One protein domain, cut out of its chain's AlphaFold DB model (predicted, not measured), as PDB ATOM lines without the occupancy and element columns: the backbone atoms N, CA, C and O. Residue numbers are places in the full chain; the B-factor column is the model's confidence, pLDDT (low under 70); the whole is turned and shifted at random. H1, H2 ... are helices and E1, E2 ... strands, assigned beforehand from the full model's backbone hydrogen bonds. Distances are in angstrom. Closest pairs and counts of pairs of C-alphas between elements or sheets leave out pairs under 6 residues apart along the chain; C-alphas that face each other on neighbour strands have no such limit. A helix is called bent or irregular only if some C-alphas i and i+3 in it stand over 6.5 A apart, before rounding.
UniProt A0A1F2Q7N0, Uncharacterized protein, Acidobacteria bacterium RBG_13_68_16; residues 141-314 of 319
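This is residues 141 to 314 of the 319 residues of an uncharacterized protein of Acidobacteria bacterium RBG_13_68_16 (UniProt A0A1F2Q7N0). One long helix, H3, runs through the domain as its core; H6 and H7 lie along it and with it make an up-and-down bundle, H7 touching residues 184 to 192 of H3 alone, and the hairpin of H1 and H2 covers one side, H1 on H3 and H2 on H7. Toward the other end of H3, H5 crosses it and H4 packs on its last residues, each at about a right angle to it. You read 174 residues with seven named helices and one named strand, in the order H1 H2 E1 H3 H4 H5 H6 H7; the class is mostly helix. The whole is compact, with a radius of gyration of the C-alphas of 16.3 A, and spans 45 by 38 by 29 A.

Start at H1, residues 143 to 151, which forms a hairpin with H2, residues 155 to 166; they touch at the C-alphas of Ala 149 and Phe 158, 5.4 A apart. E1, residues 170 to 172, pairs with no named strand, but residues 141 to 142 pair with its residues 171 to 172, parallel. H3, residues 181 to 208, is the hub, touching five helices; with residues 188 to 192 alone it touches H1, closest at Thr 191 and Glu 147, whose C-alphas are 7.4 A apart. H4, residues 225 to 243, touches H3 about perpendicular at 86 degrees, residues 238 to 242 on 205 to 208 alone; the closest C-alphas, of Asp 241 and His 205, are 6.1 A apart. H5, residues 255 to 267, touches residues 195 to 203 of H3 alone, about perpendicular at 85 degrees; the closest C-alphas, of Ala 265 and Ala 199, are 4.4 A apart. H6, residues 270 to 283, touches H3 at a shallow tilt of 24 degrees, opposite ways, closest at the C-alphas of Leu 273 and Leu 196, 6.1 A apart. H7, residues 292 to 309, forms a hairpin with H6. Every O i to N i+4 pair is within hydrogen-bond range in H1, H2 and H6, against 22 of 24 in H3, 10 of 15 in H4, 8 of 9 in H5 and 12 of 14 in H7.

Find C-alpha 143 at (243.863, 152.546, 190.487), where H1 begins. H3 runs 41.7 A from C-alpha 181 at (246.817, 140.195, 187.506), and is irregular, C-alphas 182 and 185 being 7.3 A apart. H4, 23.2 A long, is only just irregular, with C-alphas 228 and 231 7.0 A apart, and has a kink of 47 degrees near residue 232. H7, 25.4 A long, ends at C-alpha 309, (227.172, 153.638, 204.848).

The C-alphas farthest apart, of Gly 168 and Gly 210, are 46.8 A apart. The printed part has no cut; the links H3 to H4 and H4 to H5 are long. Look for pLDDT under 70 at residues 141, 167 to 169, 174 to 176, 291 and 307 to 314.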
ATOM      1  N   CYS A 141     239.545 149.488 184.511       68.50
ATOM      2  CA  CYS A 141     239.577 150.270 185.737       68.50
ATOM      3  C   CYS A 141     240.978 150.825 185.978       68.50
ATOM      4  O   CYS A 141     242.001 150.206 185.672       68.50
ATOM      5  N   SER A 142     241.041 152.025 186.542       77.38
ATOM      6  CA  SER A 142     242.301 152.580 187.013       77.38
ATOM      7  C   SER A 142     242.392 152.480 188.532       77.38
ATOM      8  O   SER A 142     241.393 152.568 189.250       77.38
ATOM      9  N   LEU A 143     243.616 152.381 189.053       78.44
ATOM     10  CA  LEU A 143     243.863 152.546 190.487       78.44
ATOM     11  C   LEU A 143     243.342 153.887 191.005       78.44
ATOM     12  O   LEU A 143     242.955 153.993 192.167       78.44
ATOM     13  N   ARG A 144     243.305 154.907 190.142       74.44
ATOM     14  CA  ARG A 144     242.714 156.200 190.464       74.44
ATOM     15  C   ARG A 144     241.211 156.085 190.706       74.44
ATOM     16  O   ARG A 144     240.738 156.684 191.662       74.44
ATOM     17  N   ASP A 145     240.476 155.314 189.909       75.94
ATOM     18  CA  ASP A 145     239.036 155.103 190.113       75.94
ATOM     19  C   ASP A 145     238.752 154.347 191.413       75.94
ATOM     20  O   ASP A 145     237.820 154.697 192.141       75.94
ATOM     21  N   LEU A 146     239.581 153.348 191.734       80.31
ATOM     22  CA  LEU A 146     239.513 152.612 193.000       80.31
ATOM     23  C   LEU A 146     239.823 153.527 194.195       80.31
ATOM     24  O   LEU A 146     239.079 153.533 195.176       80.31
ATOM     25  N   GLU A 147     240.874 154.348 194.105       83.12
ATOM     26  CA  GLU A 147     241.212 155.359 195.115       83.12
ATOM     27  C   GLU A 147     240.106 156.416 195.260       83.12
ATOM     28  O   GLU A 147     239.780 156.810 196.377       83.12
ATOM     29  N   GLU A 148     239.486 156.857 194.165       79.56
ATOM     30  CA  GLU A 148     238.359 157.792 194.207       79.56
ATOM     31  C   GLU A 148     237.128 157.176 194.877       79.56
ATOM     32  O   GLU A 148     236.506 157.840 195.704       79.56
ATOM     33  N   ALA A 149     236.797 155.913 194.590       80.38
ATOM     34  CA  ALA A 149     235.696 155.207 195.247       80.38
ATOM     35  C   ALA A 149     235.945 155.016 196.754       80.38
ATOM     36  O   ALA A 149     235.032 155.198 197.563       80.38
ATOM     37  N   LEU A 150     237.192 154.712 197.130       82.25
ATOM     38  CA  LEU A 150     237.652 154.638 198.518       82.25
ATOM     39  C   LEU A 150     237.514 155.985 199.236       82.25
ATOM     40  O   LEU A 150     236.901 156.071 200.297       82.25
ATOM     41  N   LEU A 151     238.055 157.052 198.646       79.25
ATOM     42  CA  LEU A 151     238.022 158.400 199.217       79.25
ATOM     43  C   LEU A 151     236.601 158.968 199.301       79.25
ATOM     44  O   LEU A 151     236.293 159.710 200.232       79.25
ATOM     45  N   ALA A 152     235.737 158.621 198.345       77.12
ATOM     46  CA  ALA A 152     234.328 158.993 198.347       77.12
ATOM     47  C   ALA A 152     233.473 158.125 199.286       77.12
ATOM     48  O   ALA A 152     232.318 158.469 199.519       77.12
ATOM     49  N   CYS A 153     234.028 157.038 199.840       76.56
ATOM     50  CA  CYS A 153     233.314 156.063 200.668       76.56
ATOM     51  C   CYS A 153     232.062 155.492 199.975       76.56
ATOM     52  O   CYS A 153     231.019 155.351 200.604       76.56
ATOM     53  N   THR A 154     232.156 155.191 198.676       79.00
ATOM     54  CA  THR A 154     231.037 154.675 197.865       79.00
ATOM     55  C   THR A 154     231.177 153.160 197.661       79.00
ATOM     56  O   THR A 154     231.865 152.755 196.709       79.00
ATOM     57  N   PRO A 155     230.581 152.312 198.525       81.25
ATOM     58  CA  PRO A 155     230.738 150.861 198.454       81.25
ATOM     59  C   PRO A 155     230.276 150.292 197.115       81.25
ATOM     60  O   PRO A 155     230.972 149.466 196.540       81.25
ATOM     61  N   GLU A 156     229.184 150.793 196.544       76.12
ATOM     62  CA  GLU A 156     228.633 150.297 195.280       76.12
ATOM     63  C   GLU A 156     229.597 150.543 194.117       76.12
ATOM     64  O   GLU A 156     229.776 149.683 193.253       76.12
ATOM     65  N   ARG A 157     230.242 151.718 194.086       76.00
ATOM     66  CA  ARG A 157     231.247 152.036 193.060       76.00
ATOM     67  C   ARG A 157     232.480 151.158 193.227       76.00
ATOM     68  O   ARG A 157     233.012 150.690 192.226       76.00
ATOM     69  N   PHE A 158     232.907 150.921 194.465       84.75
ATOM     70  CA  PHE A 158     234.042 150.050 194.734       84.75
ATOM     71  C   PHE A 158     233.749 148.595 194.341       84.75
ATOM     72  O   PHE A 158     234.560 148.013 193.633       84.75
ATOM     73  N   VAL A 159     232.585 148.037 194.711       83.00
ATOM     74  CA  VAL A 159     232.172 146.674 194.314       83.00
ATOM     75  C   VAL A 159     232.226 146.517 192.801       83.00
ATOM     76  O   VAL A 159     232.816 145.557 192.321       83.00
ATOM     77  N   ARG A 160     231.661 147.471 192.046       78.38
ATOM     78  CA  ARG A 160     231.688 147.411 190.577       78.38
ATOM     79  C   ARG A 160     233.117 147.361 190.039       78.38
ATOM     80  O   ARG A 160     233.420 146.503 189.225       78.38
ATOM     81  N   LEU A 161     233.999 148.239 190.521       80.44
ATOM     82  CA  LEU A 161     235.399 148.289 190.082       80.44
ATOM     83  C   LEU A 161     236.211 147.062 190.527       80.44
ATOM     84  O   LEU A 161     237.102 146.627 189.809       80.44
ATOM     85  N   ALA A 162     235.927 146.493 191.697       82.88
ATOM     86  CA  ALA A 162     236.577 145.269 192.159       82.88
ATOM     87  C   ALA A 162     236.101 144.045 191.361       82.88
ATOM     88  O   ALA A 162     236.920 143.203 191.002       82.88
ATOM     89  N   ALA A 163     234.804 143.978 191.038       77.56
ATOM     90  CA  ALA A 163     234.229 142.939 190.190       77.56
ATOM     91  C   ALA A 163     234.863 142.954 188.795       77.56
ATOM     92  O   ALA A 163     235.307 141.906 188.350       77.56
ATOM     93  N   VAL A 164     235.018 144.142 188.192       73.50
ATOM     94  CA  VAL A 164     235.772 144.375 186.947       73.50
ATOM     95  C   VAL A 164     237.143 143.684 186.974       73.50
ATOM     96  O   VAL A 164     237.476 142.911 186.082       73.50
ATOM     97  N   VAL A 165     237.949 143.912 188.014       79.56
ATOM     98  CA  VAL A 165     239.281 143.285 188.108       79.56
ATOM     99  C   VAL A 165     239.173 141.775 188.328       79.56
ATOM    100  O   VAL A 165     239.935 141.011 187.738       79.56
ATOM    101  N   ALA A 166     238.232 141.332 189.165       76.00
ATOM    102  CA  ALA A 166     238.050 139.922 189.503       76.00
ATOM    103  C   ALA A 166     237.621 139.066 188.300       76.00
ATOM    104  O   ALA A 166     238.025 137.911 188.203       76.00
ATOM    105  N   SER A 167     236.858 139.632 187.365       66.94
ATOM    106  CA  SER A 167     236.423 138.977 186.127       66.94
ATOM    107  C   SER A 167     237.391 139.181 184.952       66.94
ATOM    108  O   SER A 167     237.014 138.995 183.801       66.94
ATOM    109  N   GLY A 168     238.645 139.573 185.214       66.12
ATOM    110  CA  GLY A 168     239.692 139.666 184.187       66.12
ATOM    111  C   GLY A 168     239.756 141.000 183.432       66.12
ATOM    112  O   GLY A 168     240.417 141.096 182.393       66.12
ATOM    113  N   GLY A 169     239.093 142.042 183.938       66.50
ATOM    114  CA  GLY A 169     239.244 143.415 183.462       66.50
ATOM    115  C   GLY A 169     240.660 143.957 183.675       66.50
ATOM    116  O   GLY A 169     241.412 143.502 184.542       66.50
ATOM    117  N   VAL A 170     241.052 144.941 182.863       76.25
ATOM    118  CA  VAL A 170     242.404 145.508 182.927       76.25
ATOM    119  C   VAL A 170     242.469 146.538 184.052       76.25
ATOM    120  O   VAL A 170     241.746 147.536 184.041       76.25
ATOM    121  N   LEU A 171     243.378 146.320 185.005       81.69
ATOM    122  CA  LEU A 171     243.740 147.317 186.010       81.69
ATOM    123  C   LEU A 171     244.941 148.130 185.523       81.69
ATOM    124  O   LEU A 171     245.991 147.569 185.214       81.69
ATOM    125  N   THR A 172     244.815 149.454 185.497       78.38
ATOM    126  CA  THR A 172     245.915 150.367 185.148       78.38
ATOM    127  C   THR A 172     246.413 151.169 186.345       78.38
ATOM    128  O   THR A 172     245.642 151.557 187.227       78.38
ATOM    129  N   ASP A 173     247.718 151.425 186.390       76.81
ATOM    130  CA  ASP A 173     248.344 152.260 187.408       76.81
ATOM    131  C   ASP A 173     248.186 153.767 187.132       76.81
ATOM    132  O   ASP A 173     247.553 154.203 186.170       76.81
ATOM    133  N   TRP A 174     248.783 154.592 187.993       66.56
ATOM    134  CA  TRP A 174     248.726 156.059 187.925       66.56
ATOM    135  C   TRP A 174     249.349 156.649 186.654       66.56
ATOM    136  O   TRP A 174     249.087 157.805 186.325       66.56
ATOM    137  N   TRP A 175     250.185 155.873 185.962       63.41
ATOM    138  CA  TRP A 175     250.831 156.232 184.703       63.41
ATOM    139  C   TRP A 175     250.157 155.565 183.496       63.41
ATOM    140  O   TRP A 175     250.660 155.678 182.379       63.41
ATOM    141  N   GLY A 176     249.030 154.875 183.706       60.81
ATOM    142  CA  GLY A 176     248.294 154.163 182.666       60.81
ATOM    143  C   GLY A 176     248.952 152.852 182.229       60.81
ATOM    144  O   GLY A 176     248.629 152.343 181.156       60.81
ATOM    145  N   LYS A 177     249.889 152.301 183.011       70.44
ATOM    146  CA  LYS A 177     250.485 150.989 182.727       70.44
ATOM    147  C   LYS A 177     249.622 149.880 183.307       70.44
ATOM    148  O   LYS A 177     249.086 150.013 184.402       70.44
ATOM    149  N   VAL A 178     249.528 148.769 182.584       77.69
ATOM    150  CA  VAL A 178     248.786 147.588 183.033       77.69
ATOM    151  C   VAL A 178     249.459 146.988 184.267       77.69
ATOM    152  O   VAL A 178     250.658 146.703 184.265       77.69
ATOM    153  N   VAL A 179     248.672 146.791 185.318       81.56
ATOM    154  CA  VAL A 179     249.051 146.037 186.509       81.56
ATOM    155  C   VAL A 179     248.861 144.558 186.196       81.56
ATOM    156  O   VAL A 179     247.790 144.143 185.761       81.56
ATOM    157  N   ALA A 180     249.906 143.758 186.411       80.94
ATOM    158  CA  ALA A 180     249.813 142.314 186.232       80.94
ATOM    159  C   ALA A 180     248.728 141.722 187.163       80.94
ATOM    160  O   ALA A 180     248.652 142.149 188.321       80.94
ATOM    161  N   PRO A 181     247.915 140.749 186.706       78.81
ATOM    162  CA  PRO A 181     246.817 140.195 187.506       78.81
ATOM    163  C   PRO A 181     247.260 139.667 188.879       78.81
ATOM    164  O   PRO A 181     246.617 139.947 189.888       78.81
ATOM    165  N   ASP A 182     248.424 139.012 188.945       80.75
ATOM    166  CA  ASP A 182     249.029 138.476 190.176       80.75
ATOM    167  C   ASP A 182     249.505 139.560 191.164       80.75
ATOM    168  O   ASP A 182     249.893 139.261 192.293       80.75
ATOM    169  N   ARG A 183     249.489 140.835 190.751       85.62
ATOM    170  CA  ARG A 183     249.868 141.998 191.565       85.62
ATOM    171  C   ARG A 183     248.688 142.878 191.957       85.62
ATOM    172  O   ARG A 183     248.884 143.786 192.766       85.62
ATOM    173  N   ALA A 184     247.488 142.639 191.428       85.81
ATOM    174  CA  ALA A 184     246.327 143.492 191.682       85.81
ATOM    175  C   ALA A 184     246.019 143.620 193.186       85.81
ATOM    176  O   ALA A 184     245.875 144.734 193.693       85.81
ATOM    177  N   ALA A 185     246.027 142.499 193.916       88.25
ATOM    178  CA  ALA A 185     245.801 142.459 195.362       88.25
ATOM    179  C   ALA A 185     246.843 143.275 196.145       88.25
ATOM    180  O   ALA A 185     246.490 144.129 196.958       88.25
ATOM    181  N   MET A 186     248.129 143.075 195.842       89.69
ATOM    182  CA  MET A 186     249.241 143.799 196.465       89.69
ATOM    183  C   MET A 186     249.134 145.311 196.235       89.69
ATOM    184  O   MET A 186     249.341 146.102 197.159       89.69
ATOM    185  N   VAL A 187     248.820 145.732 195.008       88.62
ATOM    186  CA  VAL A 187     248.727 147.151 194.650       88.62
ATOM    187  C   VAL A 187     247.511 147.807 195.311       88.62
ATOM    188  O   VAL A 187     247.624 148.924 195.827       88.62
ATOM    189  N   LEU A 188     246.373 147.111 195.359       89.06
ATOM    190  CA  LEU A 188     245.183 147.569 196.073       89.06
ATOM    191  C   LEU A 188     245.448 147.682 197.582       89.06
ATOM    192  O   LEU A 188     245.173 148.732 198.165       89.06
ATOM    193  N   ALA A 189     246.052 146.662 198.197       91.38
ATOM    194  CA  ALA A 189     246.422 146.660 199.613       91.38
ATOM    195  C   ALA A 189     247.382 147.811 199.947       91.38
ATOM    196  O   ALA A 189     247.134 148.578 200.875       91.38
ATOM    197  N   SER A 190     248.423 148.002 199.131       90.06
ATOM    198  CA  SER A 190     249.388 149.099 199.293       90.06
ATOM    199  C   SER A 190     248.715 150.470 199.192       90.06
ATOM    200  O   SER A 190     249.005 151.380 199.972       90.06
ATOM    201  N   THR A 191     247.789 150.624 198.240       89.75
ATOM    202  CA  THR A 191     247.020 151.860 198.045       89.75
ATOM    203  C   THR A 191     246.126 152.138 199.246       89.75
ATOM    204  O   THR A 191     246.175 153.232 199.808       89.75
ATOM    205  N   PHE A 192     245.358 151.142 199.684       92.12
ATOM    206  CA  PHE A 192     244.463 151.264 200.825       92.12
ATOM    207  C   PHE A 192     245.234 151.567 202.117       92.12
ATOM    208  O   PHE A 192     244.934 152.542 202.805       92.12
ATOM    209  N   GLY A 193     246.310 150.825 202.390       92.75
ATOM    210  CA  GLY A 193     247.174 151.049 203.548       92.75
ATOM    211  C   GLY A 193     247.809 152.440 203.554       92.75
ATOM    212  O   GLY A 193     247.830 153.104 204.593       92.75
ATOM    213  N   ARG A 194     248.267 152.935 202.396       92.56
ATOM    214  CA  ARG A 194     248.757 154.315 202.256       92.56
ATOM    215  C   ARG A 194     247.680 155.330 202.644       92.56
ATOM    216  O   ARG A 194     247.977 156.246 203.407       92.56
ATOM    217  N   LEU A 195     246.461 155.184 202.128       92.56
ATOM    218  CA  LEU A 195     245.359 156.112 202.397       92.56
ATOM    219  C   LEU A 195     244.965 156.127 203.877       92.56
ATOM    220  O   LEU A 195     244.788 157.203 204.445       92.56
ATOM    221  N   LEU A 196     244.900 154.958 204.519       94.50
ATOM    222  CA  LEU A 196     244.603 154.844 205.947       94.50
ATOM    223  C   LEU A 196     245.676 155.519 206.812       94.50
ATOM    224  O   LEU A 196     245.345 156.313 207.692       94.50
ATOM    225  N   ARG A 197     246.967 155.276 206.531       95.12
ATOM    226  CA  ARG A 197     248.077 155.943 207.242       95.12
ATOM    227  C   ARG A 197     248.043 157.458 207.048       95.12
ATOM    228  O   ARG A 197     248.311 158.197 207.988       95.12
ATOM    229  N   GLN A 198     247.694 157.924 205.848       94.38
ATOM    230  CA  GLN A 198     247.536 159.351 205.558       94.38
ATOM    231  C   GLN A 198     246.376 159.972 206.332       94.38
ATOM    232  O   GLN A 198     246.549 161.034 206.920       94.38
ATOM    233  N   ALA A 199     245.215 159.318 206.366       94.75
ATOM    234  CA  ALA A 199     244.076 159.785 207.149       94.75
ATOM    235  C   ALA A 199     244.421 159.852 208.644       94.75
ATOM    236  O   ALA A 199     244.184 160.874 209.284       94.75
ATOM    237  N   LEU A 200     245.055 158.805 209.181       96.06
ATOM    238  CA  LEU A 200     245.481 158.753 210.578       96.06
ATOM    239  C   LEU A 200     246.491 159.861 210.910       96.06
ATOM    240  O   LEU A 200     246.312 160.587 211.887       96.06
ATOM    241  N   ALA A 201     247.506 160.054 210.062       96.12
ATOM    242  CA  ALA A 201     248.468 161.140 210.215       96.12
ATOM    243  C   ALA A 201     247.768 162.506 210.204       96.12
ATOM    244  O   ALA A 201     248.002 163.324 211.092       96.12
ATOM    245  N   VAL A 202     246.858 162.742 209.251       96.38
ATOM    246  CA  VAL A 202     246.094 163.995 209.165       96.38
ATOM    247  C   VAL A 202     245.248 164.236 210.416       96.38
ATOM    248  O   VAL A 202     245.174 165.383 210.849       96.38
ATOM    249  N   ARG A 203     244.674 163.204 211.053       95.75
ATOM    250  CA  ARG A 203     243.998 163.373 212.354       95.75
ATOM    251  C   ARG A 203     244.958 163.875 213.433       95.75
ATOM    252  O   ARG A 203     244.629 164.833 214.131       95.75
ATOM    253  N   GLY A 204     246.149 163.284 213.528       95.81
ATOM    254  CA  GLY A 204     247.185 163.713 214.471       95.81
ATOM    255  C   GLY A 204     247.658 165.152 214.227       95.81
ATOM    256  O   GLY A 204     247.727 165.946 215.165       95.81
ATOM    257  N   HIS A 205     247.914 165.514 212.966       96.88
ATOM    258  CA  HIS A 205     248.282 166.882 212.580       96.88
ATOM    259  C   HIS A 205     247.155 167.880 212.862       96.88
ATOM    260  O   HIS A 205     247.388 168.947 213.420       96.88
ATOM    261  N   ALA A 206     245.909 167.527 212.540       96.00
ATOM    262  CA  ALA A 206     244.756 168.362 212.844       96.00
ATOM    263  C   ALA A 206     244.603 168.575 214.356       96.00
ATOM    264  O   ALA A 206     244.284 169.683 214.771       96.00
ATOM    265  N   ALA A 207     244.871 167.565 215.186       95.69
ATOM    266  CA  ALA A 207     244.827 167.718 216.635       95.69
ATOM    267  C   ALA A 207     245.875 168.705 217.155       95.69
ATOM    268  O   ALA A 207     245.516 169.649 217.861       95.69
ATOM    269  N   ARG A 208     247.140 168.557 216.746       95.62
ATOM    270  CA  ARG A 208     248.220 169.480 217.138       95.62
ATOM    271  C   ARG A 208     248.014 170.894 216.607       95.62
ATOM    272  O   ARG A 208     248.247 171.863 217.321       95.62
ATOM    273  N   ALA A 209     247.475 171.016 215.397       95.00
ATOM    274  CA  ALA A 209     247.135 172.298 214.797       95.00
ATOM    275  C   ALA A 209     245.854 172.931 215.379       95.00
ATOM    276  O   ALA A 209     245.480 174.020 214.941       95.00
ATOM    277  N   GLY A 210     245.151 172.289 216.325       95.06
ATOM    278  CA  GLY A 210     243.916 172.805 216.932       95.06
ATOM    279  C   GLY A 210     242.709 172.810 215.982       95.06
ATOM    280  O   GLY A 210     241.877 173.715 216.033       95.06
ATOM    281  N   LEU A 211     242.645 171.833 215.079       95.56
ATOM    282  CA  LEU A 211     241.636 171.647 214.032       95.56
ATOM    283  C   LEU A 211     240.744 170.412 214.265       95.56
ATOM    284  O   LEU A 211     239.911 170.107 213.414       95.56
ATOM    285  N   SER A 212     240.866 169.706 215.397       93.00
ATOM    286  CA  SER A 212     240.073 168.494 215.687       93.00
ATOM    287  C   SER A 212     238.566 168.695 215.535       93.00
ATOM    288  O   SER A 212     237.866 167.801 215.070       93.00
ATOM    289  N   ALA A 213     238.060 169.876 215.897       90.25
ATOM    290  CA  ALA A 213     236.639 170.205 215.797       90.25
ATOM    291  C   ALA A 213     236.120 170.249 214.345       90.25
ATOM    292  O   ALA A 213     234.910 170.142 214.130       90.25
ATOM    293  N   GLU A 214     237.019 170.394 213.366       91.62
ATOM    294  CA  GLU A 214     236.701 170.431 211.937       91.62
ATOM    295  C   GLU A 214     236.712 169.043 211.285       91.62
ATOM    296  O   GLU A 214     236.217 168.895 210.169       91.62
ATOM    297  N   LEU A 215     237.210 168.007 211.973       90.75
ATOM    298  CA  LEU A 215     237.171 166.614 211.510       90.75
ATOM    299  C   LEU A 215     235.776 166.007 211.689       90.75
ATOM    300  O   LEU A 215     235.579 165.061 212.452       90.75
ATOM    301  N   LYS A 216     234.798 166.566 210.977       88.19
ATOM    302  CA  LYS A 216     233.436 166.039 210.913       88.19
ATOM    303  C   LYS A 216     233.013 165.827 209.468       88.19
ATOM    304  O   LYS A 216     233.209 166.694 208.613       88.19
ATOM    305  N   ALA A 217     232.455 164.652 209.201       83.62
ATOM    306  CA  ALA A 217     232.067 164.215 207.866       83.62
ATOM    307  C   ALA A 217     231.098 165.182 207.162       83.62
ATOM    308  O   ALA A 217     231.297 165.511 205.994       83.62
ATOM    309  N   ASP A 218     230.086 165.650 207.890       83.25
ATOM    310  CA  ASP A 218     229.064 166.607 207.455       83.25
ATOM    311  C   ASP A 218     229.663 167.962 207.052       83.25
ATOM    312  O   ASP A 218     229.293 168.537 206.031       83.25
ATOM    313  N   ARG A 219     230.658 168.452 207.797       81.62
ATOM    314  CA  ARG A 219     231.357 169.708 207.490       81.62
ATOM    315  C   ARG A 219     232.262 169.606 206.271       81.62
ATOM    316  O   ARG A 219     232.481 170.605 205.592       81.62
ATOM    317  N   CYS A 220     232.791 168.415 206.006       83.56
ATOM    318  CA  CYS A 220     233.777 168.176 204.956       83.56
ATOM    319  C   CYS A 220     233.159 167.690 203.627       83.56
ATOM    320  O   CYS A 220     233.896 167.401 202.682       83.56
ATOM    321  N   SER A 221     231.830 167.553 203.536       72.69
ATOM    322  CA  SER A 221     231.143 166.953 202.380       72.69
ATOM    323  C   SER A 221     230.745 167.952 201.284       72.69
ATOM    324  O   SER A 221     230.548 167.546 200.139       72.69
ATOM    325  N   GLY A 222     230.664 169.249 201.603       74.69
ATOM    326  CA  GLY A 222     230.143 170.274 200.695       74.69
ATOM    327  C   GLY A 222     231.001 170.520 199.446       74.69
ATOM    328  O   GLY A 222     232.224 170.636 199.516       74.69
ATOM    329  N   THR A 223     230.357 170.709 198.292       71.88
ATOM    330  CA  THR A 223     231.002 170.918 196.976       71.88
ATOM    331  C   THR A 223     231.928 172.136 196.928       71.88
ATOM    332  O   THR A 223     232.913 172.135 196.196       71.88
ATOM    333  N   ARG A 224     231.644 173.178 197.723       80.94
ATOM    334  CA  ARG A 224     232.469 174.399 197.823       80.94
ATOM    335  C   ARG A 224     233.414 174.413 199.027       80.94
ATOM    336  O   ARG A 224     234.196 175.352 199.160       80.94
ATOM    337  N   TRP A 225     233.382 173.382 199.876       85.94
ATOM    338  CA  TRP A 225     234.156 173.331 201.119       85.94
ATOM    339  C   TRP A 225     235.661 173.483 200.882       85.94
ATOM    340  O   TRP A 225     236.331 174.186 201.640       85.94
ATOM    341  N   TYR A 226     236.188 172.896 199.800       85.50
ATOM    342  CA  TYR A 226     237.605 173.020 199.457       85.50
ATOM    343  C   TYR A 226     238.032 174.489 199.292       85.50
ATOM    344  O   TYR A 226     238.933 174.943 199.994       85.50
ATOM    345  N   ASN A 227     237.338 175.242 198.435       85.38
ATOM    346  CA  ASN A 227     237.690 176.630 198.118       85.38
ATOM    347  C   ASN A 227     237.314 177.616 199.236       85.38
ATOM    348  O   ASN A 227     237.979 178.629 199.407       85.38
ATOM    349  N   GLN A 228     236.240 177.349 199.985       88.00
ATOM    350  CA  GLN A 228     235.715 178.294 200.981       88.00
ATOM    351  C   GLN A 228     236.281 178.086 202.389       88.00
ATOM    352  O   GLN A 228     236.370 179.037 203.163       88.00
ATOM    353  N   THR A 229     236.673 176.857 202.725       90.50
ATOM    354  CA  THR A 229     237.060 176.495 204.093       90.50
ATOM    355  C   THR A 229     238.426 175.836 204.123       90.50
ATOM    356  O   THR A 229     239.327 176.343 204.789       90.50
ATOM    357  N   PHE A 230     238.608 174.726 203.403       92.12
ATOM    358  CA  PHE A 230     239.835 173.944 203.520       92.12
ATOM    359  C   PHE A 230     241.060 174.743 203.072       92.12
ATOM    360  O   PHE A 230     241.951 174.977 203.880       92.12
ATOM    361  N   GLN A 231     241.093 175.195 201.818       91.38
ATOM    362  CA  GLN A 231     242.244 175.888 201.244       91.38
ATOM    363  C   GLN A 231     242.595 177.196 201.980       91.38
ATOM    364  O   GLN A 231     243.764 177.353 202.327       91.38
ATOM    365  N   PRO A 232     241.658 178.129 202.254       93.06
ATOM    366  CA  PRO A 232     242.020 179.402 202.878       93.06
ATOM    367  C   PRO A 232     242.244 179.324 204.395       93.06
ATOM    368  O   PRO A 232     242.996 180.135 204.927       93.06
ATOM    369  N   ARG A 233     241.591 178.397 205.119       93.38
ATOM    370  CA  ARG A 233     241.574 178.413 206.599       93.38
ATOM    371  C   ARG A 233     242.250 177.211 207.251       93.38
ATOM    372  O   ARG A 233     242.920 177.380 208.267       93.38
ATOM    373  N   LEU A 234     242.047 176.006 206.718       95.38
ATOM    374  CA  LEU A 234     242.532 174.771 207.353       95.38
ATOM    375  C   LEU A 234     243.920 174.381 206.849       95.38
ATOM    376  O   LEU A 234     244.799 174.058 207.645       95.38
ATOM    377  N   TYR A 235     244.126 174.451 205.534       95.69
ATOM    378  CA  TYR A 235     245.353 174.036 204.870       95.69
ATOM    379  C   TYR A 235     246.604 174.754 205.396       95.69
ATOM    380  O   TYR A 235     247.541 174.034 205.712       95.69
ATOM    381  N   PRO A 236     246.648 176.091 205.589       95.94
ATOM    382  CA  PRO A 236     247.869 176.753 206.061       95.94
ATOM    383  C   PRO A 236     248.325 176.254 207.438       95.94
ATOM    384  O   PRO A 236     249.506 176.011 207.657       95.94
ATOM    385  N   ARG A 237     247.374 176.038 208.358       95.88
ATOM    386  CA  ARG A 237     247.652 175.522 209.710       95.88
ATOM    387  C   ARG A 237     248.073 174.056 209.680       95.88
ATOM    388  O   ARG A 237     248.991 173.668 210.392       95.88
ATOM    389  N   LEU A 238     247.400 173.252 208.857       95.81
ATOM    390  CA  LEU A 238     247.719 171.839 208.690       95.81
ATOM    391  C   LEU A 238     249.096 171.646 208.037       95.81
ATOM    392  O   LEU A 238     249.870 170.816 208.495       95.81
ATOM    393  N   ALA A 239     249.399 172.417 206.991       94.88
ATOM    394  CA  ALA A 239     250.673 172.379 206.283       94.88
ATOM    395  C   ALA A 239     251.833 172.771 207.203       94.88
ATOM    396  O   ALA A 239     252.818 172.046 207.241       94.88
ATOM    397  N   ALA A 240     251.676 173.823 208.014       94.44
ATOM    398  CA  ALA A 240     252.702 174.243 208.969       94.44
ATOM    399  C   ALA A 240     253.067 173.140 209.986       94.44
ATOM    400  O   ALA A 240     254.245 172.913 210.245       94.44
ATOM    401  N   ASP A 241     252.082 172.414 210.536       95.88
ATOM    402  CA  ASP A 241     252.360 171.296 211.458       95.88
ATOM    403  C   ASP A 241     252.992 170.088 210.739       95.88
ATOM    404  O   ASP A 241     253.841 169.399 211.307       95.88
ATOM    405  N   ILE A 242     252.604 169.824 209.483       94.62
ATOM    406  CA  ILE A 242     253.201 168.758 208.661       94.62
ATOM    407  C   ILE A 242     254.661 169.079 208.331       94.62
ATOM    408  O   ILE A 242     255.517 168.221 208.518       94.62
ATOM    409  N   GLU A 243     254.952 170.300 207.884       93.19
ATOM    410  CA  GLU A 243     256.312 170.762 207.571       93.19
ATOM    411  C   GLU A 243     257.225 170.725 208.804       93.19
ATOM    412  O   GLU A 243     258.408 170.412 208.693       93.19
ATOM    413  N   ALA A 244     256.670 170.964 209.995       92.19
ATOM    414  CA  ALA A 244     257.390 170.857 211.261       92.19
ATOM    415  C   ALA A 244     257.611 169.407 211.746       92.19
ATOM    416  O   ALA A 244     258.286 169.204 212.757       92.19
ATOM    417  N   THR A 245     257.064 168.397 211.057       90.44
ATOM    418  CA  THR A 245     257.131 166.982 211.462       90.44
ATOM    419  C   THR A 245     257.761 166.116 210.356       90.44
ATOM    420  O   THR A 245     257.038 165.545 209.531       90.44
ATOM    421  N   PRO A 246     259.097 165.960 210.345       87.81
ATOM    422  CA  PRO A 246     259.790 165.144 209.351       87.81
ATOM    423  C   PRO A 246     259.333 163.680 209.352       87.81
ATOM    424  O   PRO A 246     259.131 163.081 210.411       87.81
ATOM    425  N   GLY A 247     259.210 163.081 208.165       87.25
ATOM    426  CA  GLY A 247     258.838 161.673 208.005       87.25
ATOM    427  C   GLY A 247     257.338 161.404 208.143       87.25
ATOM    428  O   GLY A 247     256.922 160.244 208.226       87.25
ATOM    429  N   SER A 248     256.508 162.451 208.162       89.62
ATOM    430  CA  SER A 248     255.057 162.291 208.185       89.62
ATOM    431  C   SER A 248     254.558 161.591 206.911       89.62
ATOM    432  O   SER A 248     254.914 161.987 205.800       89.62
ATOM    433  N   PRO A 249     253.623 160.624 207.008       89.75
ATOM    434  CA  PRO A 249     252.935 160.065 205.839       89.75
ATOM    435  C   PRO A 249     252.200 161.104 204.963       89.75
ATOM    436  O   PRO A 249     251.812 160.795 203.828       89.75
ATOM    437  N   ALA A 250     251.977 162.311 205.494       88.56
ATOM    438  CA  ALA A 250     251.334 163.441 204.827       88.56
ATOM    439  C   ALA A 250     252.330 164.474 204.245       88.56
ATOM    440  O   ALA A 250     251.895 165.444 203.625       88.56
ATOM    441  N   GLU A 251     253.638 164.271 204.413       89.56
ATOM    442  CA  GLU A 251     254.692 165.176 203.945       89.56
ATOM    443  C   GLU A 251     254.728 165.308 202.408       89.56
ATOM    444  O   GLU A 251     254.416 164.364 201.672       89.56
ATOM    445  N   GLY A 252     255.081 166.502 201.912       84.38
ATOM    446  CA  GLY A 252     255.244 166.788 200.477       84.38
ATOM    447  C   GLY A 252     253.949 166.746 199.653       84.38
ATOM    448  O   GLY A 252     253.990 166.719 198.421       84.38
ATOM    449  N   ARG A 253     252.784 166.702 200.308       84.88
ATOM    450  CA  ARG A 253     251.476 166.604 199.650       84.88
ATOM    451  C   ARG A 253     250.926 167.974 199.277       84.88
ATOM    452  O   ARG A 253     250.983 168.925 200.052       84.88
ATOM    453  N   SER A 254     250.309 168.055 198.100       87.50
ATOM    454  CA  SER A 254     249.631 169.280 197.673       87.50
ATOM    455  C   SER A 254     248.374 169.547 198.506       87.50
ATOM    456  O   SER A 254     247.772 168.624 199.066       87.50
ATOM    457  N   SER A 255     247.906 170.799 198.518       87.12
ATOM    458  CA  SER A 255     246.634 171.166 199.164       87.12
ATOM    459  C   SER A 255     245.460 170.314 198.663       87.12
ATOM    460  O   SER A 255     244.580 169.934 199.435       87.12
ATOM    461  N   TRP A 256     245.465 169.941 197.377       81.56
ATOM    462  CA  TRP A 256     244.457 169.069 196.778       81.56
ATOM    463  C   TRP A 256     244.518 167.623 197.300       81.56
ATOM    464  O   TRP A 256     243.497 166.956 197.449       81.56
ATOM    465  N   GLN A 257     245.710 167.098 197.570       84.75
ATOM    466  CA  GLN A 257     245.859 165.759 198.145       84.75
ATOM    467  C   GLN A 257     245.486 165.758 199.630       84.75
ATOM    468  O   GLN A 257     244.722 164.899 200.065       84.75
ATOM    469  N   LEU A 258     245.947 166.761 200.381       90.88
ATOM    470  CA  LEU A 258     245.665 166.874 201.809       90.88
ATOM    471  C   LEU A 258     244.180 167.076 202.099       90.88
ATOM    472  O   LEU A 258     243.692 166.502 203.068       90.88
ATOM    473  N   HIS A 259     243.431 167.796 201.254       89.44
ATOM    474  CA  HIS A 259     241.986 167.914 201.469       89.44
ATOM    475  C   HIS A 259     241.290 166.552 201.373       89.44
ATOM    476  O   HIS A 259     240.363 166.283 202.135       89.44
ATOM    477  N   ARG A 260     241.722 165.678 200.452       88.56
ATOM    478  CA  ARG A 260     241.125 164.347 200.268       88.56
ATOM    479  C   ARG A 260     241.425 163.452 201.465       88.56
ATOM    480  O   ARG A 260     240.513 162.830 202.000       88.56
ATOM    481  N   SER A 261     242.665 163.476 201.951       91.56
ATOM    482  CA  SER A 261     243.046 162.792 203.190       91.56
ATOM    483  C   SER A 261     242.316 163.354 204.412       91.56
ATOM    484  O   SER A 261     241.919 162.580 205.273       91.56
ATOM    485  N   PHE A 262     242.068 164.667 204.477       93.31
ATOM    486  CA  PHE A 262     241.292 165.289 205.553       93.31
ATOM    487  C   PHE A 262     239.825 164.852 205.531       93.31
ATOM    488  O   PHE A 262     239.262 164.569 206.582       93.31
ATOM    489  N   ARG A 263     239.208 164.717 204.348       90.12
ATOM    490  CA  ARG A 263     237.851 164.157 204.221       90.12
ATOM    491  C   ARG A 263     237.790 162.711 204.704       90.12
ATOM    492  O   ARG A 263     236.872 162.368 205.440       90.12
ATOM    493  N   LEU A 264     238.779 161.895 204.343       90.44
ATOM    494  CA  LEU A 264     238.879 160.514 204.820       90.44
ATOM    495  C   LEU A 264     239.140 160.448 206.340       90.44
ATOM    496  O   LEU A 264     238.544 159.645 207.046       90.44
ATOM    497  N   ALA A 265     239.974 161.341 206.871       93.19
ATOM    498  CA  ALA A 265     240.236 161.479 208.303       93.19
ATOM    499  C   ALA A 265     239.005 161.944 209.095       93.19
ATOM    500  O   ALA A 265     238.805 161.516 210.227       93.19
ATOM    501  N   ALA A 266     238.186 162.823 208.516       91.25
ATOM    502  CA  ALA A 266     236.912 163.266 209.080       91.25
ATOM    503  C   ALA A 266     235.820 162.198 208.950       91.25
ATOM    504  O   ALA A 266     234.812 162.246 209.653       91.25
ATOM    505  N   ALA A 267     236.003 161.260 208.019       88.38
ATOM    506  CA  ALA A 267     235.090 160.165 207.819       88.38
ATOM    507  C   ALA A 267     235.194 159.140 208.959       88.38
ATOM    508  O   ALA A 267     234.175 158.784 209.543       88.38
ATOM    509  N   TYR A 268     236.399 158.726 209.316       90.19
ATOM    510  CA  TYR A 268     236.595 157.629 210.255       90.19
ATOM    511  C   TYR A 268     237.204 158.101 211.569       90.19
ATOM    512  O   TYR A 268     238.020 159.030 211.609       90.19
ATOM    513  N   SER A 269     236.818 157.452 212.661       90.44
ATOM    514  CA  SER A 269     237.469 157.636 213.946       90.44
ATOM    515  C   SER A 269     238.873 157.033 213.924       90.44
ATOM    516  O   SER A 269     239.215 156.168 213.119       90.44
ATOM    517  N   GLU A 270     239.712 157.478 214.853       93.31
ATOM    518  CA  GLU A 270     241.059 156.928 215.004       93.31
ATOM    519  C   GLU A 270     241.060 155.410 215.290       93.31
ATOM    520  O   GLU A 270     241.784 154.700 214.591       93.31
ATOM    521  N   PRO A 271     240.200 154.876 216.189       93.88
ATOM    522  CA  PRO A 271     240.066 153.428 216.368       93.88
ATOM    523  C   PRO A 271     239.721 152.661 215.083       93.88
ATOM    524  O   PRO A 271     240.341 151.636 214.819       93.88
ATOM    525  N   GLU A 272     238.800 153.168 214.254       92.12
ATOM    526  CA  GLU A 272     238.403 152.522 212.993       92.12
ATOM    527  C   GLU A 272     239.566 152.461 211.991       92.12
ATOM    528  O   GLU A 272     239.780 151.441 211.336       92.12
ATOM    529  N   LEU A 273     240.352 153.539 211.887       93.75
ATOM    530  CA  LEU A 273     241.534 153.585 211.019       93.75
ATOM    531  C   LEU A 273     242.626 152.614 211.489       93.75
ATOM    532  O   LEU A 273     243.242 151.935 210.664       93.75
ATOM    533  N   ILE A 274     242.864 152.538 212.803       95.12
ATOM    534  CA  ILE A 274     243.840 151.619 213.406       95.12
ATOM    535  C   ILE A 274     243.404 150.168 213.196       95.12
ATOM    536  O   ILE A 274     244.213 149.338 212.779       95.12
ATOM    537  N   GLU A 275     242.130 149.862 213.435       94.06
ATOM    538  CA  GLU A 275     241.584 148.524 213.228       94.06
ATOM    539  C   GLU A 275     241.696 148.095 211.759       94.06
ATOM    540  O   GLU A 275     242.154 146.988 211.473       94.06
ATOM    541  N   ALA A 276     241.355 148.975 210.815       92.81
ATOM    542  CA  ALA A 276     241.488 148.694 209.389       92.81
ATOM    543  C   ALA A 276     242.946 148.423 208.983       92.81
ATOM    544  O   ALA A 276     243.217 147.477 208.239       92.81
ATOM    545  N   LEU A 277     243.900 149.201 209.510       93.94
ATOM    546  CA  LEU A 277     245.331 148.966 209.297       93.94
ATOM    547  C   LEU A 277     245.794 147.627 209.883       93.94
ATOM    548  O   LEU A 277     246.565 146.920 209.234       93.94
ATOM    549  N   ALA A 278     245.317 147.262 211.075       93.31
ATOM    550  CA  ALA A 278     245.645 145.991 211.714       93.31
ATOM    551  C   ALA A 278     245.098 144.797 210.916       93.31
ATOM    552  O   ALA A 278     245.831 143.840 210.658       93.31
ATOM    553  N   ARG A 279     243.843 144.877 210.450       92.88
ATOM    554  CA  ARG A 279     243.231 143.857 209.581       92.88
ATOM    555  C   ARG A 279     243.985 143.720 208.257       92.88
ATOM    556  O   ARG A 279     244.289 142.606 207.837       92.88
ATOM    557  N   LEU A 280     244.356 144.841 207.633       91.75
ATOM    558  CA  LEU A 280     245.147 144.841 206.404       91.75
ATOM    559  C   LEU A 280     246.525 144.196 206.614       91.75
ATOM    560  O   LEU A 280     246.927 143.354 205.815       91.75
ATOM    561  N   ALA A 281     247.225 144.521 207.704       88.31
ATOM    562  CA  ALA A 281     248.510 143.904 208.036       88.31
ATOM    563  C   ALA A 281     248.383 142.388 208.291       88.31
ATOM    564  O   ALA A 281     249.240 141.612 207.862       88.31
ATOM    565  N   GLY A 282     247.297 141.961 208.943       85.75
ATOM    566  CA  GLY A 282     246.987 140.552 209.195       85.75
ATOM    567  C   GLY A 282     246.684 139.742 207.929       85.75
ATOM    568  O   GLY A 282     247.005 138.557 207.887       85.75
ATOM    569  N   SER A 283     246.144 140.381 206.884       83.50
ATOM    570  CA  SER A 283     245.776 139.724 205.618       83.50
ATOM    571  C   SER A 283     246.957 139.164 204.825       83.50
ATOM    572  O   SER A 283     246.780 138.274 204.005       83.50
ATOM    573  N   ARG A 284     248.172 139.698 205.036       78.69
ATOM    574  CA  ARG A 284     249.384 139.373 204.256       78.69
ATOM    575  C   ARG A 284     249.224 139.510 202.732       78.69
ATOM    576  O   ARG A 284     250.090 139.033 202.002       78.69
ATOM    577  N   ALA A 285     248.204 140.219 202.250       76.38
ATOM    578  CA  ALA A 285     247.903 140.336 200.824       76.38
ATOM    579  C   ALA A 285     249.009 141.004 199.988       76.38
ATOM    580  O   ALA A 285     249.074 140.830 198.778       76.38
ATOM    581  N   GLU A 286     249.931 141.735 200.621       71.44
ATOM    582  CA  GLU A 286     251.131 142.263 199.955       71.44
ATOM    583  C   GLU A 286     252.131 141.163 199.545       71.44
ATOM    584  O   GLU A 286     253.031 141.410 198.743       71.44
ATOM    585  N   ARG A 287     252.005 139.953 200.103       76.50
ATOM    586  CA  ARG A 287     252.880 138.797 199.844       76.50
ATOM    587  C   ARG A 287     252.159 137.651 199.144       76.50
ATOM    588  O   ARG A 287     252.829 136.742 198.659       76.50
ATOM    589  N   ASP A 288     250.831 137.690 199.112       77.81
ATOM    590  CA  ASP A 288     250.014 136.667 198.482       77.81
ATOM    591  C   ASP A 288     249.743 137.020 197.014       77.81
ATOM    592  O   ASP A 288     249.234 138.093 196.697       77.81
ATOM    593  N   ARG A 289     250.124 136.106 196.119       76.75
ATOM    594  CA  ARG A 289     249.891 136.205 194.670       76.75
ATOM    595  C   ARG A 289     248.757 135.292 194.202       76.75
ATOM    596  O   ARG A 289     248.586 135.091 193.002       76.75
ATOM    597  N   SER A 290     248.028 134.691 195.140       76.62
ATOM    598  CA  SER A 290     246.884 133.847 194.839       76.62
ATOM    599  C   SER A 290     245.749 134.664 194.198       76.62
ATOM    600  O   SER A 290     245.571 135.844 194.514       76.62
ATOM    601  N   PRO A 291     244.925 134.046 193.335       68.44
ATOM    602  CA  PRO A 291     243.716 134.682 192.810       68.44
ATOM    603  C   PRO A 291     242.724 135.115 193.906       68.44
ATOM    604  O   PRO A 291     242.006 136.098 193.735       68.44
ATOM    605  N   SER A 292     242.707 134.426 195.055       81.00
ATOM    606  CA  SER A 292     241.858 134.762 196.207       81.00
ATOM    607  C   SER A 292     242.298 136.029 196.945       81.00
ATOM    608  O   SER A 292     241.451 136.715 197.513       81.00
ATOM    609  N   ALA A 293     243.581 136.407 196.874       86.69
ATOM    610  CA  ALA A 293     244.110 137.574 197.583       86.69
ATOM    611  C   ALA A 293     243.383 138.879 197.212       86.69
ATOM    612  O   ALA A 293     243.201 139.764 198.049       86.69
ATOM    613  N   LEU A 294     242.939 139.014 195.956       86.56
ATOM    614  CA  LEU A 294     242.189 140.190 195.517       86.56
ATOM    615  C   LEU A 294     240.807 140.252 196.175       86.56
ATOM    616  O   LEU A 294     240.381 141.336 196.583       86.56
ATOM    617  N   ALA A 295     240.123 139.112 196.295       86.69
ATOM    618  CA  ALA A 295     238.825 139.022 196.954       86.69
ATOM    619  C   ALA A 295     238.949 139.347 198.451       86.69
ATOM    620  O   ALA A 295     238.154 140.133 198.965       86.69
ATOM    621  N   ASP A 296     239.993 138.847 199.115       88.81
ATOM    622  CA  ASP A 296     240.247 139.103 200.536       88.81
ATOM    623  C   ASP A 296     240.494 140.593 200.817       88.81
ATOM    624  O   ASP A 296     239.856 141.188 201.692       88.81
ATOM    625  N   VAL A 297     241.367 141.244 200.037       91.44
ATOM    626  CA  VAL A 297     241.617 142.692 200.171       91.44
ATOM    627  C   VAL A 297     240.366 143.496 199.841       91.44
ATOM    628  O   VAL A 297     240.050 144.455 200.547       91.44
ATOM    629  N   SER A 298     239.635 143.108 198.795       90.19
ATOM    630  CA  SER A 298     238.388 143.775 198.418       90.19
ATOM    631  C   SER A 298     237.342 143.659 199.527       90.19
ATOM    632  O   SER A 298     236.686 144.648 199.840       90.19
ATOM    633  N   GLY A 299     237.236 142.500 200.179       90.38
ATOM    634  CA  GLY A 299     236.369 142.280 201.336       90.38
ATOM    635  C   GLY A 299     236.745 143.156 202.533       90.38
ATOM    636  O   GLY A 299     235.869 143.763 203.149       90.38
ATOM    637  N   LEU A 300     238.041 143.302 202.828       91.38
ATOM    638  CA  LEU A 300     238.524 144.200 203.885       91.38
ATOM    639  C   LEU A 300     238.188 145.664 203.602       91.38
ATOM    640  O   LEU A 300     237.710 146.375 204.489       91.38
ATOM    641  N   VAL A 301     238.416 146.103 202.363       91.50
ATOM    642  CA  VAL A 301     238.054 147.448 201.920       91.50
ATOM    643  C   VAL A 301     236.549 147.663 202.054       91.50
ATOM    644  O   VAL A 301     236.131 148.668 202.627       91.50
ATOM    645  N   LEU A 302     235.741 146.717 201.570       89.19
ATOM    646  CA  LEU A 302     234.283 146.788 201.613       89.19
ATOM    647  C   LEU A 302     233.744 146.824 203.038       89.19
ATOM    648  O   LEU A 302     232.870 147.637 203.321       89.19
ATOM    649  N   GLY A 303     234.294 146.021 203.949       86.62
ATOM    650  CA  GLY A 303     233.940 146.084 205.367       86.62
ATOM    651  C   GLY A 303     234.234 147.459 205.973       86.62
ATOM    652  O   GLY A 303     233.425 147.992 206.727       86.62
ATOM    653  N   PHE A 304     235.353 148.081 205.594       89.00
ATOM    654  CA  PHE A 304     235.718 149.415 206.067       89.00
ATOM    655  C   PHE A 304     234.810 150.525 205.505       89.00
ATOM    656  O   PHE A 304     234.335 151.380 206.256       89.00
ATOM    657  N   ILE A 305     234.522 150.521 204.199       85.94
ATOM    658  CA  ILE A 305     233.650 151.543 203.590       85.94
ATOM    659  C   ILE A 305     232.159 151.316 203.878       85.94
ATOM    660  O   ILE A 305     231.419 152.281 204.059       85.94
ATOM    661  N   GLY A 306     231.724 150.061 204.003       73.12
ATOM    662  CA  GLY A 306     230.340 149.669 204.278       73.12
ATOM    663  C   GLY A 306     229.871 149.986 205.700       73.12
ATOM    664  O   GLY A 306     228.746 150.455 205.873       73.12
ATOM    665  N   ASN A 307     230.739 149.844 206.712       67.81
ATOM    666  CA  ASN A 307     230.415 150.188 208.108       67.81
ATOM    667  C   ASN A 307     229.986 151.657 208.281       67.81
ATOM    668  O   ASN A 307     229.201 151.987 209.168       67.81
ATOM    669  N   ARG A 308     230.457 152.540 207.395       62.72
ATOM    670  CA  ARG A 308     230.073 153.952 207.358       62.72
ATOM    671  C   ARG A 308     228.717 154.184 206.689       62.72
ATOM    672  O   ARG A 308     227.944 155.001 207.181       62.72
ATOM    673  N   ALA A 309     228.433 153.496 205.583       53.56
ATOM    674  CA  ALA A 309     227.172 153.638 204.848       53.56
ATOM    675  C   ALA A 309     225.956 153.200 205.688       53.56
ATOM    676  O   ALA A 309     224.879 153.774 205.557       53.56
ATOM    677  N   ALA A 310     226.149 152.240 206.600       46.53
ATOM    678  CA  ALA A 310     225.134 151.785 207.553       46.53
ATOM    679  C   ALA A 310     224.951 152.712 208.775       46.53
ATOM    680  O   ALA A 310     224.042 152.502 209.580       46.53
ATOM    681  N   SER A 311     225.804 153.727 208.948       43.84
ATOM    682  CA  SER A 311     225.733 154.640 210.088       43.84
ATOM    683  C   SER A 311     224.646 155.710 209.855       43.84
ATOM    684  O   SER A 311     224.644 156.355 208.802       43.84
ATOM    685  N   PRO A 312     223.733 155.963 210.817       36.84
ATOM    686  CA  PRO A 312     222.506 156.759 210.630       36.84
ATOM    687  C   PRO A 312     222.718 158.248 210.294       36.84
ATOM    688  O   PRO A 312     221.757 158.981 210.084       36.84
ATOM    689  N   ALA A 313     223.966 158.715 210.207       43.81
ATOM    690  CA  ALA A 313     224.297 160.073 209.789       43.81
ATOM    691  C   ALA A 313     224.141 160.313 208.272       43.81
ATOM    692  O   ALA A 313     224.113 161.470 207.856       43.81
ATOM    693  N   HIS A 314     224.041 159.265 207.438       38.81
ATOM    694  CA  HIS A 314     223.985 159.424 205.975       38.81
ATOM    695  C   HIS A 314     222.570 159.382 205.369       38.81
ATOM    696  O   HIS A 314     222.367 159.917 204.279       38.81
TER     697      HIS A 314